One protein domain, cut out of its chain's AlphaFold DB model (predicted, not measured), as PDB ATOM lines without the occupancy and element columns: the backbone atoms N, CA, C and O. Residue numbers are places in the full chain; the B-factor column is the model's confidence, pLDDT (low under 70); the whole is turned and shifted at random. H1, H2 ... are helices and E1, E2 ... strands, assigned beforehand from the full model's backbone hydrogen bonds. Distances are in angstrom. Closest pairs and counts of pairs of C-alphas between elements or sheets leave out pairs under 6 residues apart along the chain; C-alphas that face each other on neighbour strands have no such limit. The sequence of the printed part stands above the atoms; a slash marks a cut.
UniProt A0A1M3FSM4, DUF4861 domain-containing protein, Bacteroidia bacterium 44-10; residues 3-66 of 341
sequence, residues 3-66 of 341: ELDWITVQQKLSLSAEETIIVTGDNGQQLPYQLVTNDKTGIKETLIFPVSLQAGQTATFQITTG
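This is residues 3 to 66 of the 341 residues of the protein "DUF4861 domain-containing protein" of Bacteroidia bacterium 44-10 (UniProt A0A1M3FSM4). Two small antiparallel sheets, one of three strands and one of two, stand some way from each other, and a single short helix, H1, bridges them at one side, its first residues near the larger sheet and its last near the smaller. One long link, residues 50 to 61, joins E4 to E5, and its residues 52 to 58 stick out as a free arm. The printed part has 64 residues with one named helix and five named strands, in the order E1 H1 E2 E3 E4 E5; the sheets run E1 - E4 - E3 and E2 - E5. The class is mixed, helices and strands, with under half of the residues in named elements. The whole is only just compact, close to loose, with a radius of gyration of the C-alphas of 12.8 A and spans of 36 by 25 by 18 A.

Start at the inner strand E4, residues 46 to 49. Its antiparallel neighbour E1, residues 3 to 5, is an edge strand; look for N 4 and O 47, 2.9 A apart and within hydrogen-bond range. The other edge strand, E3, residues 34 to 36, forms a hairpin with E4; here N 48 and O 34 are 2.8 A apart. H1, residues 6 to 13, follows E1 by a tight link and is on this sheet, but only grazes it with residues 6 to 9; its closest C-alphas to E4 are those of Trp 6 and Thr 46, 4.7 A apart. In H1 every O i to N i+4 pair is within hydrogen-bond range. Now go to E5, residues 62 to 65, whose closest C-alphas to H1 are those of Thr 64 and Leu 13, 7.2 A apart. It is antiparallel to E2, residues 21 to 24, with N 22 and O 64 at 2.9 A. Residues 23 to 24 of E2 also pair, antiparallel, with residues 30 to 31. E1 and E2 are apart, as are E3 and E5.

Find C-alpha 3 at (61.175, 102.227, 64.137), where E1 begins and runs 6.9 A. H1 starts at C-alpha 6, (63.080, 110.814, 62.961), and runs 10.7 A. E2 spans 9.9 A, E3 6.2 A and E4 10.0 A. E5 spans 10.1 A and ends at C-alpha 65, (52.174, 117.874, 67.312).

The two C-alphas farthest apart, those of Glu 18 and Ala 55, are 37.7 A from each other. The printed part has no cut. The link from E4 to E5, residues 50 to 61, is long. The mean pLDDT of the printed part is 91.7, and no printed residue is under 70.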
ATOM      1  N   GLU A   3      60.047 101.298  64.243       95.50
ATOM      2  CA  GLU A   3      61.175 102.227  64.137       95.50
ATOM      3  C   GLU A   3      60.963 103.118  62.910       95.50
ATOM      4  O   GLU A   3      60.791 102.616  61.799       95.50
ATOM      5  N   LEU A   4      60.921 104.437  63.112       96.19
ATOM      6  CA  LEU A   4      60.768 105.438  62.055       96.19
ATOM      7  C   LEU A   4      61.971 106.371  62.047       96.19
ATOM      8  O   LEU A   4      62.374 106.844  63.107       96.19
ATOM      9  N   ASP A   5      62.479 106.702  60.860       93.75
ATOM     10  CA  ASP A   5      63.480 107.758  60.701       93.75
ATOM     11  C   ASP A   5      62.926 109.092  61.224       93.75
ATOM     12  O   ASP A   5      61.917 109.611  60.730       93.75
ATOM     13  N   TRP A   6      63.568 109.632  62.260       94.06
ATOM     14  CA  TRP A   6      63.080 110.814  62.961       94.06
ATOM     15  C   TRP A   6      63.119 112.053  62.066       94.06
ATOM     16  O   TRP A   6      62.174 112.842  62.074       94.06
ATOM     17  N   ILE A   7      64.143 112.175  61.216       91.69
ATOM     18  CA  ILE A   7      64.277 113.282  60.260       91.69
ATOM     19  C   ILE A   7      63.079 113.307  59.300       91.69
ATOM     20  O   ILE A   7      62.488 114.364  59.068       91.69
ATOM     21  N   THR A   8      62.666 112.150  58.786       93.75
ATOM     22  CA  THR A   8      61.488 112.015  57.921       93.75
ATOM     23  C   THR A   8      60.212 112.460  58.637       93.75
ATOM     24  O   THR A   8      59.398 113.176  58.049       93.75
ATOM     25  N   VAL A   9      60.036 112.091  59.912       95.06
ATOM     26  CA  VAL A   9      58.879 112.523  60.718       95.06
ATOM     27  C   VAL A   9      58.889 114.040  60.919       95.06
ATOM     28  O   VAL A   9      57.870 114.691  60.680       95.06
ATOM     29  N   GLN A  10      60.038 114.622  61.276       94.25
ATOM     30  CA  GLN A  10      60.193 116.069  61.443       94.25
ATOM     31  C   GLN A  10      59.847 116.832  60.163       94.25
ATOM     32  O   GLN A  10      59.105 117.811  60.211       94.25
ATOM     33  N   GLN A  11      60.335 116.365  59.011       93.56
ATOM     34  CA  GLN A  11      60.053 116.980  57.713       93.56
ATOM     35  C   GLN A  11      58.567 116.899  57.348       93.56
ATOM     36  O   GLN A  11      57.988 117.892  56.907       93.56
ATOM     37  N   LYS A  12      57.930 115.740  57.555       95.12
ATOM     38  CA  LYS A  12      56.503 115.530  57.260       95.12
ATOM     39  C   LYS A  12      55.588 116.410  58.107       95.12
ATOM     40  O   LYS A  12      54.587 116.905  57.595       95.12
ATOM     41  N   LEU A  13      55.942 116.619  59.371       95.19
ATOM     42  CA  LEU A  13      55.185 117.457  60.299       95.19
ATOM     43  C   LEU A  13      55.604 118.931  60.279       95.19
ATOM     44  O   LEU A  13      54.923 119.752  60.879       95.19
ATOM     45  N   SER A  14      56.690 119.273  59.575       94.44
ATOM     46  CA  SER A  14      57.297 120.611  59.612       94.44
ATOM     47  C   SER A  14      57.621 121.070  61.043       94.44
ATOM     48  O   SER A  14      57.395 122.230  61.381       94.44
ATOM     49  N   LEU A  15      58.139 120.154  61.875       92.56
ATOM     50  CA  LEU A  15      58.426 120.418  63.288       92.56
ATOM     51  C   LEU A  15      59.534 121.455  63.453       92.56
ATOM     52  O   LEU A  15      60.611 121.346  62.862       92.56
ATOM     53  N   SER A  16      59.291 122.418  64.333       87.12
ATOM     54  CA  SER A  16      60.334 123.253  64.919       87.12
ATOM     55  C   SER A  16      61.081 122.511  66.039       87.12
ATOM     56  O   SER A  16      60.639 121.475  66.529       87.12
ATOM     57  N   ALA A  17      62.239 123.034  66.457       79.38
ATOM     58  CA  ALA A  17      63.106 122.373  67.440       79.38
ATOM     59  C   ALA A  17      62.483 122.220  68.844       79.38
ATOM     60  O   ALA A  17      62.954 121.393  69.620       79.38
ATOM     61  N   GLU A  18      61.459 123.012  69.174       82.25
ATOM     62  CA  GLU A  18      60.810 123.022  70.495       82.25
ATOM     63  C   GLU A  18      59.483 122.246  70.519       82.25
ATOM     64  O   GLU A  18      58.916 122.023  71.589       82.25
ATOM     65  N   GLU A  19      58.970 121.825  69.361       89.81
ATOM     66  CA  GLU A  19      57.701 121.106  69.290       89.81
ATOM     67  C   GLU A  19      57.858 119.639  69.686       89.81
ATOM     68  O   GLU A  19      58.773 118.930  69.262       89.81
ATOM     69  N   THR A  20      56.905 119.173  70.487       93.75
ATOM     70  CA  THR A  20      56.757 117.766  70.853       93.75
ATOM     71  C   THR A  20      55.665 117.114  70.019       93.75
ATOM     72  O   THR A  20      54.842 117.782  69.380       93.75
ATOM     73  N   ILE A  21      55.697 115.785  69.985       96.88
ATOM     74  CA  ILE A  21      54.729 114.979  69.256       96.88
ATOM     75  C   ILE A  21      53.955 114.084  70.209       96.88
ATOM     76  O   ILE A  21      54.404 113.763  71.306       96.88
ATOM     77  N   ILE A  22      52.820 113.610  69.721       97.50
ATOM     78  CA  ILE A  22      52.100 112.476  70.280       97.50
ATOM     79  C   ILE A  22      51.959 111.408  69.203       97.50
ATOM     80  O   ILE A  22      51.870 111.715  68.011       97.50
ATOM     81  N   VAL A  23      51.926 110.150  69.632       97.56
ATOM     82  CA  VAL A  23      51.590 109.008  68.780       97.56
ATOM     83  C   VAL A  23      50.256 108.464  69.261       97.56
ATOM     84  O   VAL A  23      50.126 108.160  70.442       97.56
ATOM     85  N   THR A  24      49.265 108.336  68.385       96.88
ATOM     86  CA  THR A  24      47.935 107.823  68.742       96.88
ATOM     87  C   THR A  24      47.512 106.664  67.846       96.88
ATOM     88  O   THR A  24      47.859 106.599  66.664       96.88
ATOM     89  N   GLY A  25      46.778 105.714  68.427       91.56
ATOM     90  CA  GLY A  25      46.092 104.656  67.677       91.56
ATOM     91  C   GLY A  25      44.683 105.071  67.235       91.56
ATOM     92  O   GLY A  25      44.232 106.186  67.497       91.56
ATOM     93  N   ASP A  26      43.945 104.139  66.628       83.69
ATOM     94  CA  ASP A  26      42.591 104.379  66.096       83.69
ATOM     95  C   ASP A  26      41.555 104.815  67.155       83.69
ATOM     96  O   ASP A  26      40.537 105.419  66.826       83.69
ATOM     97  N   ASN A  27      41.799 104.523  68.437       85.31
ATOM     98  CA  ASN A  27      40.934 104.928  69.549       85.31
ATOM     99  C   ASN A  27      41.251 106.337  70.097       85.31
ATOM    100  O   ASN A  27      40.611 106.763  71.058       85.31
ATOM    101  N   GLY A  28      42.237 107.038  69.525       85.25
ATOM    102  CA  GLY A  28      42.688 108.360  69.972       85.25
ATOM    103  C   GLY A  28      43.530 108.357  71.253       85.25
ATOM    104  O   GLY A  28      43.918 109.427  71.715       85.25
ATOM    105  N   GLN A  29      43.829 107.189  71.830       91.12
ATOM    106  CA  GLN A  29      44.692 107.074  73.004       91.12
ATOM    107  C   GLN A  29      46.156 107.286  72.610       91.12
ATOM    108  O   GLN A  29      46.604 106.751  71.589       91.12
ATOM    109  N   GLN A  30      46.906 108.024  73.436       95.62
ATOM    110  CA  GLN A  30      48.348 108.152  73.256       95.62
ATOM    111  C   GLN A  30      49.053 106.818  73.525       95.62
ATOM    112  O   GLN A  30      48.764 106.112  74.493       95.62
ATOM    113  N   LEU A  31      50.001 106.485  72.660       95.88
ATOM    114  CA  LEU A  31      50.941 105.397  72.850       95.88
ATOM    115  C   LEU A  31      52.245 105.954  73.425       95.88
ATOM    116  O   LEU A  31      52.667 107.041  73.015       95.88
ATOM    117  N   PRO A  32      52.924 105.204  74.314       96.19
ATOM    118  CA  PRO A  32      54.277 105.556  74.696       96.19
ATOM    119  C   PRO A  32      55.156 105.570  73.451       96.19
ATOM    120  O   PRO A  32      55.080 104.669  72.610       96.19
ATOM    121  N   TYR A  33      56.021 106.569  73.362       97.00
ATOM    122  CA  TYR A  33      57.060 106.625  72.350       97.00
ATOM    123  C   TYR A  33      58.389 107.014  72.985       97.00
ATOM    124  O   TYR A  33      58.457 107.487  74.121       97.00
ATOM    125  N   GLN A  34      59.458 106.805  72.234       96.50
ATOM    126  CA  GLN A  34      60.791 107.237  72.609       96.50
ATOM    127  C   GLN A  34      61.554 107.675  71.361       96.50
ATOM    128  O   GLN A  34      61.435 107.059  70.305       96.50
ATOM    129  N   LEU A  35      62.340 108.740  71.488       95.00
ATOM    130  CA  LEU A  35      63.349 109.103  70.499       95.00
ATOM    131  C   LEU A  35      64.674 108.471  70.919       95.00
ATOM    132  O   LEU A  35      65.116 108.686  72.051       95.00
ATOM    133  N   VAL A  36      65.289 107.701  70.025       94.62
ATOM    134  CA  VAL A  36      66.518 106.951  70.298       94.62
ATOM    135  C   VAL A  36      67.689 107.422  69.446       94.62
ATOM    136  O   VAL A  36      67.509 107.954  68.344       94.62
ATOM    137  N   THR A  37      68.885 107.263  70.001       90.25
ATOM    138  CA  THR A  37      70.168 107.526  69.351       90.25
ATOM    139  C   THR A  37      70.750 106.173  68.930       90.25
ATOM    140  O   THR A  37      70.933 105.304  69.779       90.25
ATOM    141  N   ASN A  38      71.058 105.959  67.646       76.44
ATOM    142  CA  ASN A  38      71.629 104.670  67.221       76.44
ATOM    143  C   ASN A  38      73.164 104.644  67.246       76.44
ATOM    144  O   ASN A  38      73.760 103.602  66.970       76.44
ATOM    145  N   ASP A  39      73.816 105.761  67.574       77.12
ATOM    146  CA  ASP A  39      75.268 105.889  67.545       77.12
ATOM    147  C   ASP A  39      75.832 106.835  68.629       77.12
ATOM    148  O   ASP A  39      75.149 107.259  69.559       77.12
ATOM    149  N   LYS A  40      77.128 107.154  68.529       76.19
ATOM    150  CA  LYS A  40      77.829 108.053  69.462       76.19
ATOM    151  C   LYS A  40      77.657 109.544  69.154       76.19
ATOM    152  O   LYS A  40      78.225 110.369  69.863       76.19
ATOM    153  N   THR A  41      76.934 109.928  68.100       75.00
ATOM    154  CA  THR A  41      76.785 111.348  67.732       75.00
ATOM    155  C   THR A  41      75.886 112.103  68.706       75.00
ATOM    156  O   THR A  41      75.930 113.332  68.762       75.00
ATOM    157  N   GLY A  42      75.059 111.378  69.468       74.81
ATOM    158  CA  GLY A  42      74.052 111.956  70.354       74.81
ATOM    159  C   GLY A  42      72.827 112.500  69.612       74.81
ATOM    160  O   GLY A  42      71.892 112.981  70.253       74.81
ATOM    161  N   ILE A  43      72.791 112.408  68.280       80.81
ATOM    162  CA  ILE A  43      71.666 112.863  67.463       80.81
ATOM    163  C   ILE A  43      70.525 111.848  67.589       80.81
ATOM    164  O   ILE A  43      70.730 110.641  67.503       80.81
ATOM    165  N   LYS A  44      69.300 112.329  67.826       84.50
ATOM    166  CA  LYS A  44      68.113 111.466  67.786       84.50
ATOM    167  C   LYS A  44      67.794 111.135  66.337       84.50
ATOM    168  O   LYS A  44      67.505 112.029  65.547       84.50
ATOM    169  N   GLU A  45      67.839 109.853  66.015       88.06
ATOM    170  CA  GLU A  45      67.712 109.359  64.642       88.06
ATOM    171  C   GLU A  45      66.429 108.572  64.431       88.06
ATOM    172  O   GLU A  45      65.938 108.468  63.310       88.06
ATOM    173  N   THR A  46      65.864 108.002  65.496       95.19
ATOM    174  CA  THR A  46      64.748 107.072  65.354       95.19
ATOM    175  C   THR A  46      63.657 107.346  66.375       95.19
ATOM    176  O   THR A  46      63.910 107.466  67.571       95.19
ATOM    177  N   LEU A  47      62.419 107.426  65.895       96.88
ATOM    178  CA  LEU A  47      61.216 107.386  66.714       96.88
ATOM    179  C   LEU A  47      60.762 105.935  66.854       96.88
ATOM    180  O   LEU A  47      60.534 105.260  65.849       96.88
ATOM    181  N   ILE A  48      60.586 105.482  68.094       97.44
ATOM    182  CA  ILE A  48      60.090 104.143  68.402       97.44
ATOM    183  C   ILE A  48      58.801 104.169  69.216       97.44
ATOM    184  O   ILE A  48      58.623 105.025  70.080       97.44
ATOM    185  N   PHE A  49      57.914 103.206  68.961       97.06
ATOM    186  CA  PHE A  49      56.705 102.957  69.753       97.06
ATOM    187  C   PHE A  49      56.239 101.494  69.603       97.06
ATOM    188  O   PHE A  49      56.518 100.843  68.582       97.06
ATOM    189  N   PRO A  50      55.573 100.913  70.620       95.44
ATOM    190  CA  PRO A  50      55.204  99.506  70.608       95.44
ATOM    191  C   PRO A  50      53.949  99.272  69.763       95.44
ATOM    192  O   PRO A  50      52.963  99.997  69.859       95.44
ATOM    193  N   VAL A  51      53.976  98.202  68.970       93.62
ATOM    194  CA  VAL A  51      52.847  97.737  68.158       93.62
ATOM    195  C   VAL A  51      52.769  96.217  68.259       93.62
ATOM    196  O   VAL A  51      53.795  95.536  68.206       93.62
ATOM    197  N   SER A  52      51.549  95.696  68.398       91.88
ATOM    198  CA  SER A  52      51.251  94.263  68.397       91.88
ATOM    199  C   SER A  52      50.266  93.960  67.274       91.88
ATOM    200  O   SER A  52      49.160  94.498  67.261       91.88
ATOM    201  N   LEU A  53      50.687  93.129  66.322       91.75
ATOM    202  CA  LEU A  53      49.902  92.726  65.157       91.75
ATOM    203  C   LEU A  53      50.073  91.229  64.926       91.75
ATOM    204  O   LEU A  53      51.155  90.678  65.136       91.75
ATOM    205  N   GLN A  54      49.011  90.577  64.463       92.38
ATOM    206  CA  GLN A  54      49.117  89.227  63.913       92.38
ATOM    207  C   GLN A  54      49.707  89.278  62.497       92.38
ATOM    208  O   GLN A  54      49.652  90.307  61.821       92.38
ATOM    209  N   ALA A  55      50.241  88.149  62.026       91.00
ATOM    210  CA  ALA A  55      50.764  88.034  60.668       91.00
ATOM    211  C   ALA A  55      49.714  88.473  59.627       91.00
ATOM    212  O   ALA A  55      48.552  88.068  59.683       91.00
ATOM    213  N   GLY A  56      50.129  89.331  58.691       92.25
ATOM    214  CA  GLY A  56      49.266  89.882  57.642       92.25
ATOM    215  C   GLY A  56      48.295  90.983  58.090       92.25
ATOM    216  O   GLY A  56      47.602  91.542  57.242       92.25
ATOM    217  N   GLN A  57      48.232  91.331  59.380       95.38
ATOM    218  CA  GLN A  57      47.430  92.468  59.833       95.38
ATOM    219  C   GLN A  57      48.093  93.803  59.490       95.38
ATOM    220  O   GLN A  57      49.307  93.923  59.353       95.38
ATOM    221  N   THR A  58      47.261  94.833  59.378       94.94
ATOM    222  CA  THR A  58      47.677  96.223  59.194       94.94
ATOM    223  C   THR A  58      46.984  97.072  60.249       94.94
ATOM    224  O   THR A  58      45.800  96.875  60.510       94.94
ATOM    225  N   ALA A  59      47.710  98.027  60.823       93.94
ATOM    226  CA  ALA A  59      47.159  99.065  61.685       93.94
ATOM    227  C   ALA A  59      47.650 100.435  61.222       93.94
ATOM    228  O   ALA A  59      48.702 100.546  60.587       93.94
ATOM    229  N   THR A  60      46.867 101.466  61.525       95.25
ATOM    230  CA  THR A  60      47.226 102.859  61.263       95.25
ATOM    231  C   THR A  60      47.449 103.565  62.591       95.25
ATOM    232  O   THR A  60      46.744 103.321  63.565       95.25
ATOM    233  N   PHE A  61      48.450 104.435  62.619       96.00
ATOM    234  CA  PHE A  61      48.763 105.286  63.759       96.00
ATOM    235  C   PHE A  61      48.901 106.715  63.253       96.00
ATOM    236  O   PHE A  61      49.304 106.933  62.107       96.00
ATOM    237  N   GLN A  62      48.556 107.684  64.092       96.44
ATOM    238  CA  GLN A  62      48.746 109.096  63.793       96.44
ATOM    239  C   GLN A  62      49.899 109.642  64.621       96.44
ATOM    240  O   GLN A  62      50.033 109.329  65.802       96.44
ATOM    241  N   ILE A  63      50.724 110.464  63.980       96.94
ATOM    242  CA  ILE A  63      51.758 111.251  64.642       96.94
ATOM    243  C   ILE A  63      51.393 112.702  64.388       96.94
ATOM    244  O   ILE A  63      51.248 113.107  63.235       96.94
ATOM    245  N   THR A  64      51.203 113.469  65.452       95.88
ATOM    246  CA  THR A  64      50.842 114.889  65.376       95.88
ATOM    247  C   THR A  64      51.637 115.677  66.400       95.88
ATOM    248  O   THR A  64      52.150 115.104  67.360       95.88
ATOM    249  N   THR A  65      51.713 116.994  66.235       96.31
ATOM    250  CA  THR A  65      52.174 117.874  67.312       96.31
ATOM    251  C   THR A  65      51.228 117.787  68.507       96.31
ATOM    252  O   THR A  65      50.011 117.645  68.345       96.31
ATOM    253  N   GLY A  66      51.781 117.836  69.715       95.00
ATOM    254  CA  GLY A  66      50.996 117.771  70.942       95.00
ATOM    255  C   GLY A  66      51.852 117.488  72.167       95.00
ATOM    256  O   GLY A  66      52.996 117.064  72.041       95.00
TER     257      GLY A  66